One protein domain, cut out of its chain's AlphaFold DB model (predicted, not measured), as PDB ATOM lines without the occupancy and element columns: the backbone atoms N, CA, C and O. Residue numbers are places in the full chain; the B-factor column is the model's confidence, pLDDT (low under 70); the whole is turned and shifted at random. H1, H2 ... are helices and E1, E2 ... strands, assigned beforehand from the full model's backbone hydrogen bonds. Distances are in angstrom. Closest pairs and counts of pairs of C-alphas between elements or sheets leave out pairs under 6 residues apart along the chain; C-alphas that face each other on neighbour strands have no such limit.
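What this domain is: This is residues 10 to 86 of the 89 residues of an uncharacterized protein of Cochliobolus heterostrophus (strain C5 / ATCC 48332 / race O) (UniProt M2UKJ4). A strongly twisted sheet of five strands has a single long helix, H1, packed on one face with its residues 69 to 78; the other face is bare. E1 to E4 form a meander, each strand the antiparallel neighbour of the one before, and short E5 adds a parallel edge beside E4. The printed part has 77 residues, with elements in the order E1, E2, E3, E4, H1, E5: a mixed class in two layers. It is only just compact, close to loose, with a radius of gyration of the C-alphas of 13.3 A, and a rod spanning 44 by 21 by 18 A.

How they stand to each other: Start at E1, residues 12 to 15, which forms a hairpin with E2, residues 18 to 24; N 13 and O 20 are 3.0 A apart. E2 forms another hairpin with E3, residues 33 to 41; N 23 and O 34 are 2.8 A apart. E3 bends by 56 degrees at residue 38 and forms a hairpin with E4, residues 44 to 52; N 37 and O 48 are 3.0 A apart. Next, H1, residues 60 to 79, is on the sheet at a height of 9.2 A, with every O i to N i+4 pair within hydrogen-bond range. It runs only just along the strands, at 28 degrees to E3 on the local plane. Its closest C-alphas to E4 are those of Ser 77 and Gly 49, 6.5 A apart. E5, residues 84 to 86, is parallel to E4, with N 86 and O 49 2.8 A apart; E4, H1 and E5 make a strand-helix-strand unit, two parallel strands joined through a helix, with a right-handed crossover.

Where its parts are: Find C-alpha 12 at (2.052, 47.062, -35.136), where E1 begins. E2 measures 19.4 A, E3 24.1 A and E4 25.0 A. H1 runs 29.0 A from first to last C-alpha and begins with C-alpha 60 at (-3.753, 21.174, -51.141), and E5 ends with C-alpha 86 at (15.110, 34.307, -40.131).

The domain as a whole: The C-alphas of Gly 43 and Ala 60 are the farthest apart, 44.3 A. The printed part has no cut, no link is long, and no printed residue is under 70 in pLDDT.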
ATOM      1  N   GLY A  10      -1.434  42.506 -39.639       95.75
ATOM      2  CA  GLY A  10      -0.915  43.848 -39.899       95.75
ATOM      3  C   GLY A  10      -0.736  44.711 -38.648       95.75
ATOM      4  O   GLY A  10      -0.283  45.852 -38.766       95.75
ATOM      5  N   GLN A  11      -1.062  44.204 -37.454       96.44
ATOM      6  CA  GLN A  11      -0.906  44.952 -36.213       96.44
ATOM      7  C   GLN A  11       0.558  45.327 -35.988       96.44
ATOM      8  O   GLN A  11       1.451  44.481 -36.023       96.44
ATOM      9  N   GLN A  12       0.784  46.601 -35.676       96.44
ATOM     10  CA  GLN A  12       2.052  47.062 -35.136       96.44
ATOM     11  C   GLN A  12       1.953  47.203 -33.624       96.44
ATOM     12  O   GLN A  12       0.973  47.729 -33.093       96.44
ATOM     13  N   PHE A  13       2.986  46.756 -32.927       94.50
ATOM     14  CA  PHE A  13       3.135  46.969 -31.496       94.50
ATOM     15  C   PHE A  13       4.570  47.364 -31.176       94.50
ATOM     16  O   PHE A  13       5.504  47.065 -31.917       94.50
ATOM     17  N   VAL A  14       4.750  48.074 -30.066       94.38
ATOM     18  CA  VAL A  14       6.059  48.584 -29.669       94.38
ATOM     19  C   VAL A  14       6.610  47.741 -28.531       94.38
ATOM     20  O   VAL A  14       6.002  47.643 -27.467       94.38
ATOM     21  N   ILE A  15       7.800  47.181 -28.730       91.81
ATOM     22  CA  ILE A  15       8.606  46.623 -27.642       91.81
ATOM     23  C   ILE A  15       9.710  47.632 -27.328       91.81
ATOM     24  O   ILE A  15      10.618  47.858 -28.133       91.81
ATOM     25  N   ARG A  16       9.632  48.246 -26.140       90.31
ATOM     26  CA  ARG A  16      10.479  49.371 -25.696       90.31
ATOM     27  C   ARG A  16      10.365  50.578 -26.637       90.31
ATOM     28  O   ARG A  16       9.520  51.432 -26.416       90.31
ATOM     29  N   ASN A  17      11.196  50.649 -27.672       91.00
ATOM     30  CA  ASN A  17      11.237  51.729 -28.663       91.00
ATOM     31  C   ASN A  17      11.310  51.211 -30.112       91.00
ATOM     32  O   ASN A  17      11.688  51.951 -31.019       91.00
ATOM     33  N   LYS A  18      11.002  49.930 -30.331       93.75
ATOM     34  CA  LYS A  18      11.037  49.282 -31.644       93.75
ATOM     35  C   LYS A  18       9.624  48.903 -32.056       93.75
ATOM     36  O   LYS A  18       8.953  48.204 -31.300       93.75
ATOM     37  N   SER A  19       9.198  49.354 -33.235       96.12
ATOM     38  CA  SER A  19       7.952  48.884 -33.843       96.12
ATOM     39  C   SER A  19       8.152  47.474 -34.389       96.12
ATOM     40  O   SER A  19       9.142  47.212 -35.071       96.12
ATOM     41  N   VAL A  20       7.236  46.574 -34.060       97.50
ATOM     42  CA  VAL A  20       7.183  45.199 -34.547       97.50
ATOM     43  C   VAL A  20       5.873  45.034 -35.297       97.50
ATOM     44  O   VAL A  20       4.807  45.271 -34.730       97.50
ATOM     45  N   SER A  21       5.951  44.618 -36.555       97.94
ATOM     46  CA  SER A  21       4.781  44.291 -37.370       97.94
ATOM     47  C   SER A  21       4.476  42.803 -37.249       97.94
ATOM     48  O   SER A  21       5.347  41.987 -37.548       97.94
ATOM     49  N   ALA A  22       3.256  42.450 -36.847       97.56
ATOM     50  CA  ALA A  22       2.719  41.095 -36.925       97.56
ATOM     51  C   ALA A  22       2.007  40.891 -38.264       97.56
ATOM     52  O   ALA A  22       1.169  41.697 -38.667       97.56
ATOM     53  N   ILE A  23       2.322  39.800 -38.951       98.00
ATOM     54  CA  ILE A  23       1.754  39.460 -40.254       98.00
ATOM     55  C   ILE A  23       1.220  38.041 -40.157       98.00
ATOM     56  O   ILE A  23       1.994  37.111 -39.938       98.00
ATOM     57  N   ALA A  24      -0.086  37.860 -40.319       97.19
ATOM     58  CA  ALA A  24      -0.671  36.527 -40.360       97.19
ATOM     59  C   ALA A  24      -0.130  35.782 -41.587       97.19
ATOM     60  O   ALA A  24      -0.238  36.285 -42.716       97.19
ATOM     61  N   THR A  25       0.441  34.603 -41.350       96.75
ATOM     62  CA  THR A  25       1.026  33.718 -42.365       96.75
ATOM     63  C   THR A  25       0.501  32.288 -42.191       96.75
ATOM     64  O   THR A  25       1.272  31.390 -41.844       96.75
ATOM     65  N   PRO A  26      -0.813  32.061 -42.386       95.62
ATOM     66  CA  PRO A  26      -1.398  30.725 -42.332       95.62
ATOM     67  C   PRO A  26      -0.859  29.816 -43.449       95.62
ATOM     68  O   PRO A  26      -0.314  30.281 -44.453       95.62
ATOM     69  N   GLY A  27      -1.021  28.506 -43.274       92.94
ATOM     70  CA  GLY A  27      -0.587  27.491 -44.234       92.94
ATOM     71  C   GLY A  27      -0.020  26.278 -43.514       92.94
ATOM     72  O   GLY A  27      -0.701  25.275 -43.373       92.94
ATOM     73  N   HIS A  28       1.193  26.386 -42.967       90.69
ATOM     74  CA  HIS A  28       1.750  25.314 -42.131       90.69
ATOM     75  C   HIS A  28       0.932  25.093 -40.849       90.69
ATOM     76  O   HIS A  28       0.682  23.971 -40.418       90.69
ATOM     77  N   THR A  29       0.491  26.184 -40.228       89.81
ATOM     78  CA  THR A  29      -0.462  26.176 -39.119       89.81
ATOM     79  C   THR A  29      -1.354  27.400 -39.263       89.81
ATOM     80  O   THR A  29      -0.870  28.500 -39.526       89.81
ATOM     81  N   SER A  30      -2.667  27.225 -39.109       89.12
ATOM     82  CA  SER A  30      -3.662  28.273 -39.388       89.12
ATOM     83  C   SER A  30      -3.503  29.537 -38.532       89.12
ATOM     84  O   SER A  30      -3.873  30.620 -38.974       89.12
ATOM     85  N   GLY A  31      -2.936  29.417 -37.329       91.12
ATOM     86  CA  GLY A  31      -2.741  30.526 -36.389       91.12
ATOM     87  C   GLY A  31      -1.363  31.193 -36.422       91.12
ATOM     88  O   GLY A  31      -1.067  31.977 -35.523       91.12
ATOM     89  N   TYR A  32      -0.489  30.859 -37.375       93.75
ATOM     90  CA  TYR A  32       0.879  31.381 -37.373       93.75
ATOM     91  C   TYR A  32       0.973  32.837 -37.823       93.75
ATOM     92  O   TYR A  32       0.304  33.292 -38.752       93.75
ATOM     93  N   TYR A  33       1.874  33.544 -37.149       96.50
ATOM     94  CA  TYR A  33       2.264  34.909 -37.449       96.50
ATOM     95  C   TYR A  33       3.763  34.962 -37.705       96.50
ATOM     96  O   TYR A  33       4.554  34.338 -37.001       96.50
ATOM     97  N   SER A  34       4.128  35.765 -38.690       97.62
ATOM     98  CA  SER A  34       5.494  36.162 -38.990       97.62
ATOM     99  C   SER A  34       5.690  37.626 -38.604       97.62
ATOM    100  O   SER A  34       4.726  38.389 -38.517       97.62
ATOM    101  N   PHE A  35       6.934  38.030 -38.361       98.06
ATOM    102  CA  PHE A  35       7.229  39.345 -37.795       98.06
ATOM    103  C   PHE A  35       8.255  40.109 -38.613       98.06
ATOM    104  O   PHE A  35       9.170  39.519 -39.183       98.06
ATOM    105  N   ILE A  36       8.131  41.433 -38.625       98.56
ATOM    106  CA  ILE A  36       9.171  42.330 -39.127       98.56
ATOM    107  C   ILE A  36       9.527  43.322 -38.027       98.56
ATOM    108  O   ILE A  36       8.635  43.919 -37.424       98.56
ATOM    109  N   PHE A  37      10.819  43.502 -37.758       98.00
ATOM    110  CA  PHE A  37      11.280  44.408 -36.710       98.00
ATOM    111  C   PHE A  37      12.671  44.996 -36.994       98.00
ATOM    112  O   PHE A  37      13.519  44.343 -37.608       98.00
ATOM    113  N   PRO A  38      12.948  46.222 -36.508       97.31
ATOM    114  CA  PRO A  38      14.238  46.864 -36.691       97.31
ATOM    115  C   PRO A  38      15.263  46.342 -35.680       97.31
ATOM    116  O   PRO A  38      15.061  46.389 -34.457       97.31
ATOM    117  N   MET A  39      16.439  45.964 -36.163       94.00
ATOM    118  CA  MET A  39      17.578  45.582 -35.331       94.00
ATOM    119  C   MET A  39      18.830  46.392 -35.673       94.00
ATOM    120  O   MET A  39      18.868  47.153 -36.640       94.00
ATOM    121  N   CYS A  40      19.830  46.292 -34.804       93.62
ATOM    122  CA  CYS A  40      21.124  46.923 -34.999       93.62
ATOM    123  C   CYS A  40      22.200  45.870 -34.762       93.62
ATOM    124  O   CYS A  40      22.187  45.222 -33.715       93.62
ATOM    125  N   GLU A  41      23.100  45.707 -35.721       92.38
ATOM    126  CA  GLU A  41      24.228  44.784 -35.657       92.38
ATOM    127  C   GLU A  41      25.491  45.565 -36.026       92.38
ATOM    128  O   GLU A  41      25.517  46.264 -37.035       92.38
ATOM    129  N   ALA A  42      26.495  45.561 -35.143       92.94
ATOM    130  CA  ALA A  42      27.741  46.323 -35.312       92.94
ATOM    131  C   ALA A  42      27.553  47.813 -35.708       92.94
ATOM    132  O   ALA A  42      28.352  48.383 -36.447       92.94
ATOM    133  N   GLY A  43      26.485  48.462 -35.229       94.00
ATOM    134  CA  GLY A  43      26.167  49.861 -35.551       94.00
ATOM    135  C   GLY A  43      25.413  50.074 -36.871       94.00
ATOM    136  O   GLY A  43      24.965  51.191 -37.134       94.00
ATOM    137  N   LYS A  44      25.202  49.026 -37.676       95.75
ATOM    138  CA  LYS A  44      24.366  49.061 -38.882       95.75
ATOM    139  C   LYS A  44      22.912  48.743 -38.533       95.75
ATOM    140  O   LYS A  44      22.620  47.815 -37.780       95.75
ATOM    141  N   ARG A  45      21.983  49.533 -39.078       95.50
ATOM    142  CA  ARG A  45      20.537  49.294 -38.949       95.50
ATOM    143  C   ARG A  45      20.071  48.301 -40.007       95.50
ATOM    144  O   ARG A  45      20.424  48.450 -41.171       95.50
ATOM    145  N   HIS A  46      19.235  47.366 -39.575       96.69
ATOM    146  CA  HIS A  46      18.636  46.318 -40.392       96.69
ATOM    147  C   HIS A  46      17.147  46.216 -40.097       96.69
ATOM    148  O   HIS A  46      16.717  46.495 -38.970       96.69
ATOM    149  N   ASN A  47      16.387  45.738 -41.074       97.88
ATOM    150  CA  ASN A  47      15.038  45.247 -40.840       97.88
ATOM    151  C   ASN A  47      15.079  43.728 -40.972       97.88
ATOM    152  O   ASN A  47      15.368  43.192 -42.039       97.88
ATOM    153  N   ALA A  48      14.822  43.038 -39.866       98.06
ATOM    154  CA  ALA A  48      14.746  41.590 -39.857       98.06
ATOM    155  C   ALA A  48      13.317  41.162 -40.183       98.06
ATOM    156  O   ALA A  48      12.366  41.668 -39.584       98.06
ATOM    157  N   GLY A  49      13.177  40.214 -41.104       98.25
ATOM    158  CA  GLY A  49      11.967  39.427 -41.284       98.25
ATOM    159  C   GLY A  49      12.135  38.084 -40.585       98.25
ATOM    160  O   GLY A  49      13.146  37.417 -40.774       98.25
ATOM    161  N   PHE A  50      11.159  37.672 -39.783       97.69
ATOM    162  CA  PHE A  50      11.127  36.359 -39.152       97.69
ATOM    163  C   PHE A  50       9.874  35.603 -39.587       97.69
ATOM    164  O   PHE A  50       8.770  35.923 -39.143       97.69
ATOM    165  N   TYR A  51      10.056  34.624 -40.472       97.38
ATOM    166  CA  TYR A  51       8.974  33.812 -41.015       97.38
ATOM    167  C   TYR A  51       8.777  32.523 -40.209       97.38
ATOM    168  O   TYR A  51       9.740  31.798 -39.951       97.38
ATOM    169  N   PHE A  52       7.531  32.214 -39.848       94.56
ATOM    170  CA  PHE A  52       7.160  30.993 -39.125       94.56
ATOM    171  C   PHE A  52       6.420  29.999 -40.023       94.56
ATOM    172  O   PHE A  52       5.442  30.361 -40.674       94.56
ATOM    173  N   GLY A  53       6.822  28.725 -39.973       87.25
ATOM    174  CA  GLY A  53       6.091  27.622 -40.597       87.25
ATOM    175  C   GLY A  53       6.387  27.474 -42.085       87.25
ATOM    176  O   GLY A  53       5.497  27.613 -42.925       87.25
ATOM    177  N   SER A  54       7.649  27.199 -42.418       84.88
ATOM    178  CA  SER A  54       8.077  26.947 -43.802       84.88
ATOM    179  C   SER A  54       7.944  25.488 -44.242       84.88
ATOM    180  O   SER A  54       8.150  25.192 -45.417       84.88
ATOM    181  N   ASP A  55       7.666  24.567 -43.318       90.25
ATOM    182  CA  ASP A  55       7.492  23.159 -43.656       90.25
ATOM    183  C   ASP A  55       6.214  22.957 -44.481       90.25
ATOM    184  O   ASP A  55       5.177  23.580 -44.230       90.25
ATOM    185  N   ILE A  56       6.303  22.094 -45.492       88.94
ATOM    186  CA  ILE A  56       5.253  21.928 -46.499       88.94
ATOM    187  C   ILE A  56       4.058  21.188 -45.873       88.94
ATOM    188  O   ILE A  56       4.225  20.053 -45.420       88.94
ATOM    189  N   PRO A  57       2.848  21.776 -45.871       90.50
ATOM    190  CA  PRO A  57       1.665  21.120 -45.334       90.50
ATOM    191  C   PRO A  57       1.189  19.976 -46.241       90.50
ATOM    192  O   PRO A  57       1.532  19.894 -47.423       90.50
ATOM    193  N   SER A  58       0.390  19.061 -45.693       90.19
ATOM    194  CA  SER A  58      -0.059  17.861 -46.412       90.19
ATOM    195  C   SER A  58      -1.215  18.138 -47.380       90.19
ATOM    196  O   SER A  58      -1.241  17.563 -48.472       90.19
ATOM    197  N   SER A  59      -2.143  19.027 -47.015       95.56
ATOM    198  CA  SER A  59      -3.340  19.327 -47.807       95.56
ATOM    199  C   SER A  59      -3.052  20.295 -48.964       95.56
ATOM    200  O   SER A  59      -2.088  21.060 -48.940       95.56
ATOM    201  N   ALA A  60      -3.875  20.249 -50.015       95.62
ATOM    202  CA  ALA A  60      -3.753  21.174 -51.141       95.62
ATOM    203  C   ALA A  60      -4.116  22.614 -50.739       95.62
ATOM    204  O   ALA A  60      -3.397  23.547 -51.097       95.62
ATOM    205  N   ASP A  61      -5.178  22.781 -49.950       95.88
ATOM    206  CA  ASP A  61      -5.656  24.091 -49.504       95.88
ATOM    207  C   ASP A  61      -4.622  24.795 -48.619       95.88
ATOM    208  O   ASP A  61      -4.344  25.982 -48.808       95.88
ATOM    209  N   ASP A  62      -3.964  24.057 -47.723       95.00
ATOM    210  CA  ASP A  62      -2.915  24.614 -46.867       95.00
ATOM    211  C   ASP A  62      -1.669  25.008 -47.668       95.00
ATOM    212  O   ASP A  62      -1.030  26.012 -47.356       95.00
ATOM    213  N   LYS A  63      -1.332  24.273 -48.739       95.88
ATOM    214  CA  LYS A  63      -0.236  24.656 -49.650       95.88
ATOM    215  C   LYS A  63      -0.555  25.955 -50.383       95.88
ATOM    216  O   LYS A  63       0.321  26.807 -50.515       95.88
ATOM    217  N   ILE A  64      -1.799  26.121 -50.836       96.94
ATOM    218  CA  ILE A  64      -2.262  27.370 -51.458       96.94
ATOM    219  C   ILE A  64      -2.189  28.512 -50.436       96.94
ATOM    220  O   ILE A  64      -1.630  29.566 -50.736       96.94
ATOM    221  N   SER A  65      -2.684  28.288 -49.216       96.62
ATOM    222  CA  SER A  65      -2.616  29.263 -48.123       96.62
ATOM    223  C   SER A  65      -1.169  29.668 -47.812       96.62
ATOM    224  O   SER A  65      -0.858  30.859 -47.759       96.62
ATOM    225  N   GLN A  66      -0.255  28.698 -47.725       95.94
ATOM    226  CA  GLN A  66       1.166  28.949 -47.486       95.94
ATOM    227  C   GLN A  66       1.811  29.745 -48.628       95.94
ATOM    228  O   GLN A  66       2.563  30.684 -48.368       95.94
ATOM    229  N   ALA A  67       1.489  29.435 -49.889       96.88
ATOM    230  CA  ALA A  67       1.995  30.182 -51.040       96.88
ATOM    231  C   ALA A  67       1.555  31.657 -51.010       96.88
ATOM    232  O   ALA A  67       2.371  32.559 -51.222       96.88
ATOM    233  N   LEU A  68       0.287  31.916 -50.675       97.62
ATOM    234  CA  LEU A  68      -0.227  33.277 -50.489       97.62
ATOM    235  C   LEU A  68       0.461  33.982 -49.310       97.62
ATOM    236  O   LEU A  68       0.806  35.161 -49.414       97.62
ATOM    237  N   SER A  69       0.728  33.261 -48.221       97.44
ATOM    238  CA  SER A  69       1.472  33.772 -47.066       97.44
ATOM    239  C   SER A  69       2.921  34.125 -47.400       97.44
ATOM    240  O   SER A  69       3.398  35.173 -46.959       97.44
ATOM    241  N   PHE A  70       3.619  33.315 -48.205       97.25
ATOM    242  CA  PHE A  70       4.955  33.653 -48.706       97.25
ATOM    243  C   PHE A  70       4.924  34.942 -49.524       97.25
ATOM    244  O   PHE A  70       5.714  35.848 -49.261       97.25
ATOM    245  N   GLN A  71       3.980  35.068 -50.462       98.31
ATOM    246  CA  GLN A  71       3.857  36.269 -51.289       98.31
ATOM    247  C   GLN A  71       3.564  37.514 -50.444       98.31
ATOM    248  O   GLN A  71       4.194  38.558 -50.620       98.31
ATOM    249  N   LYS A  72       2.626  37.407 -49.501       98.12
ATOM    250  CA  LYS A  72       2.255  38.500 -48.600       98.12
ATOM    251  C   LYS A  72       3.440  38.953 -47.747       98.12
ATOM    252  O   LYS A  72       3.710  40.152 -47.666       98.12
ATOM    253  N   PHE A  73       4.157  38.011 -47.135       98.19
ATOM    254  CA  PHE A  73       5.309  38.335 -46.298       98.19
ATOM    255  C   PHE A  73       6.475  38.895 -47.119       98.19
ATOM    256  O   PHE A  73       7.125  39.842 -46.676       98.19
ATOM    257  N   ALA A  74       6.704  38.378 -48.329       98.00
ATOM    258  CA  ALA A  74       7.697  38.915 -49.255       98.00
ATOM    259  C   ALA A  74       7.384  40.370 -49.637       98.00
ATOM    260  O   ALA A  74       8.265  41.223 -49.551       98.00
ATOM    261  N   ASN A  75       6.125  40.683 -49.963       98.50
ATOM    262  CA  ASN A  75       5.702  42.050 -50.281       98.50
ATOM    263  C   ASN A  75       5.910  43.001 -49.091       98.50
ATOM    264  O   ASN A  75       6.452  44.093 -49.257       98.50
ATOM    265  N   ALA A  76       5.523  42.581 -47.882       98.19
ATOM    266  CA  ALA A  76       5.733  43.374 -46.669       98.19
ATOM    267  C   ALA A  76       7.228  43.589 -46.375       98.19
ATOM    268  O   ALA A  76       7.643  44.695 -46.029       98.19
ATOM    269  N   SER A  77       8.037  42.547 -46.572       98.38
ATOM    270  CA  SER A  77       9.492  42.578 -46.410       98.38
ATOM    271  C   SER A  77      10.153  43.547 -47.390       98.38
ATOM    272  O   SER A  77      10.986  44.357 -46.988       98.38
ATOM    273  N   GLN A  78       9.746  43.529 -48.660       98.31
ATOM    274  CA  GLN A  78      10.240  44.458 -49.679       98.31
ATOM    275  C   GLN A  78       9.855  45.905 -49.370       98.31
ATOM    276  O   GLN A  78      10.697  46.794 -49.472       98.31
ATOM    277  N   HIS A  79       8.608  46.140 -48.950       97.69
ATOM    278  CA  HIS A  79       8.100  47.484 -48.666       97.69
ATOM    279  C   HIS A  79       8.913  48.222 -47.592       97.69
ATOM    280  O   HIS A  79       9.062  49.439 -47.653       97.69
ATOM    281  N   VAL A  80       9.459  47.485 -46.623       96.81
ATOM    282  CA  VAL A  80      10.242  48.041 -45.509       96.81
ATOM    283  C   VAL A  80      11.741  47.759 -45.623       96.81
ATOM    284  O   VAL A  80      12.489  48.103 -44.714       96.81
ATOM    285  N   GLY A  81      12.206  47.161 -46.722       97.81
ATOM    286  CA  GLY A  81      13.628  46.894 -46.951       97.81
ATOM    287  C   GLY A  81      14.232  45.892 -45.966       97.81
ATOM    288  O   GLY A  81      15.283  46.160 -45.388       97.81
ATOM    289  N   VAL A  82      13.559  44.760 -45.744       98.31
ATOM    290  CA  VAL A  82      14.132  43.634 -44.994       98.31
ATOM    291  C   VAL A  82      15.372  43.109 -45.711       98.31
ATOM    292  O   VAL A  82      15.312  42.762 -46.890       98.31
ATOM    293  N   ASP A  83      16.480  43.020 -44.981       97.56
ATOM    294  CA  ASP A  83      17.780  42.569 -45.487       97.56
ATOM    295  C   ASP A  83      18.360  41.378 -44.705       97.56
ATOM    296  O   ASP A  83      19.402  40.838 -45.073       97.56
ATOM    297  N   LEU A  84      17.649  40.922 -43.672       95.75
ATOM    298  CA  LEU A  84      17.930  39.701 -42.926       95.75
ATOM    299  C   LEU A  84      16.646  38.877 -42.793       95.75
ATOM    300  O   LEU A  84      15.654  39.365 -42.252       95.75
ATOM    301  N   LEU A  85      16.676  37.619 -43.237       96.31
ATOM    302  CA  LEU A  85      15.562  36.683 -43.083       96.31
ATOM    303  C   LEU A  85      15.928  35.573 -42.093       96.31
ATOM    304  O   LEU A  85      16.890  34.835 -42.296       96.31
ATOM    305  N   LEU A  86      15.121  35.439 -41.047       95.75
ATOM    306  CA  LEU A  86      15.110  34.307 -40.131       95.75
ATOM    307  C   LEU A  86      13.919  33.414 -40.478       95.75
ATOM    308  O   LEU A  86      12.846  33.909 -40.831       95.75
TER     309      LEU A  86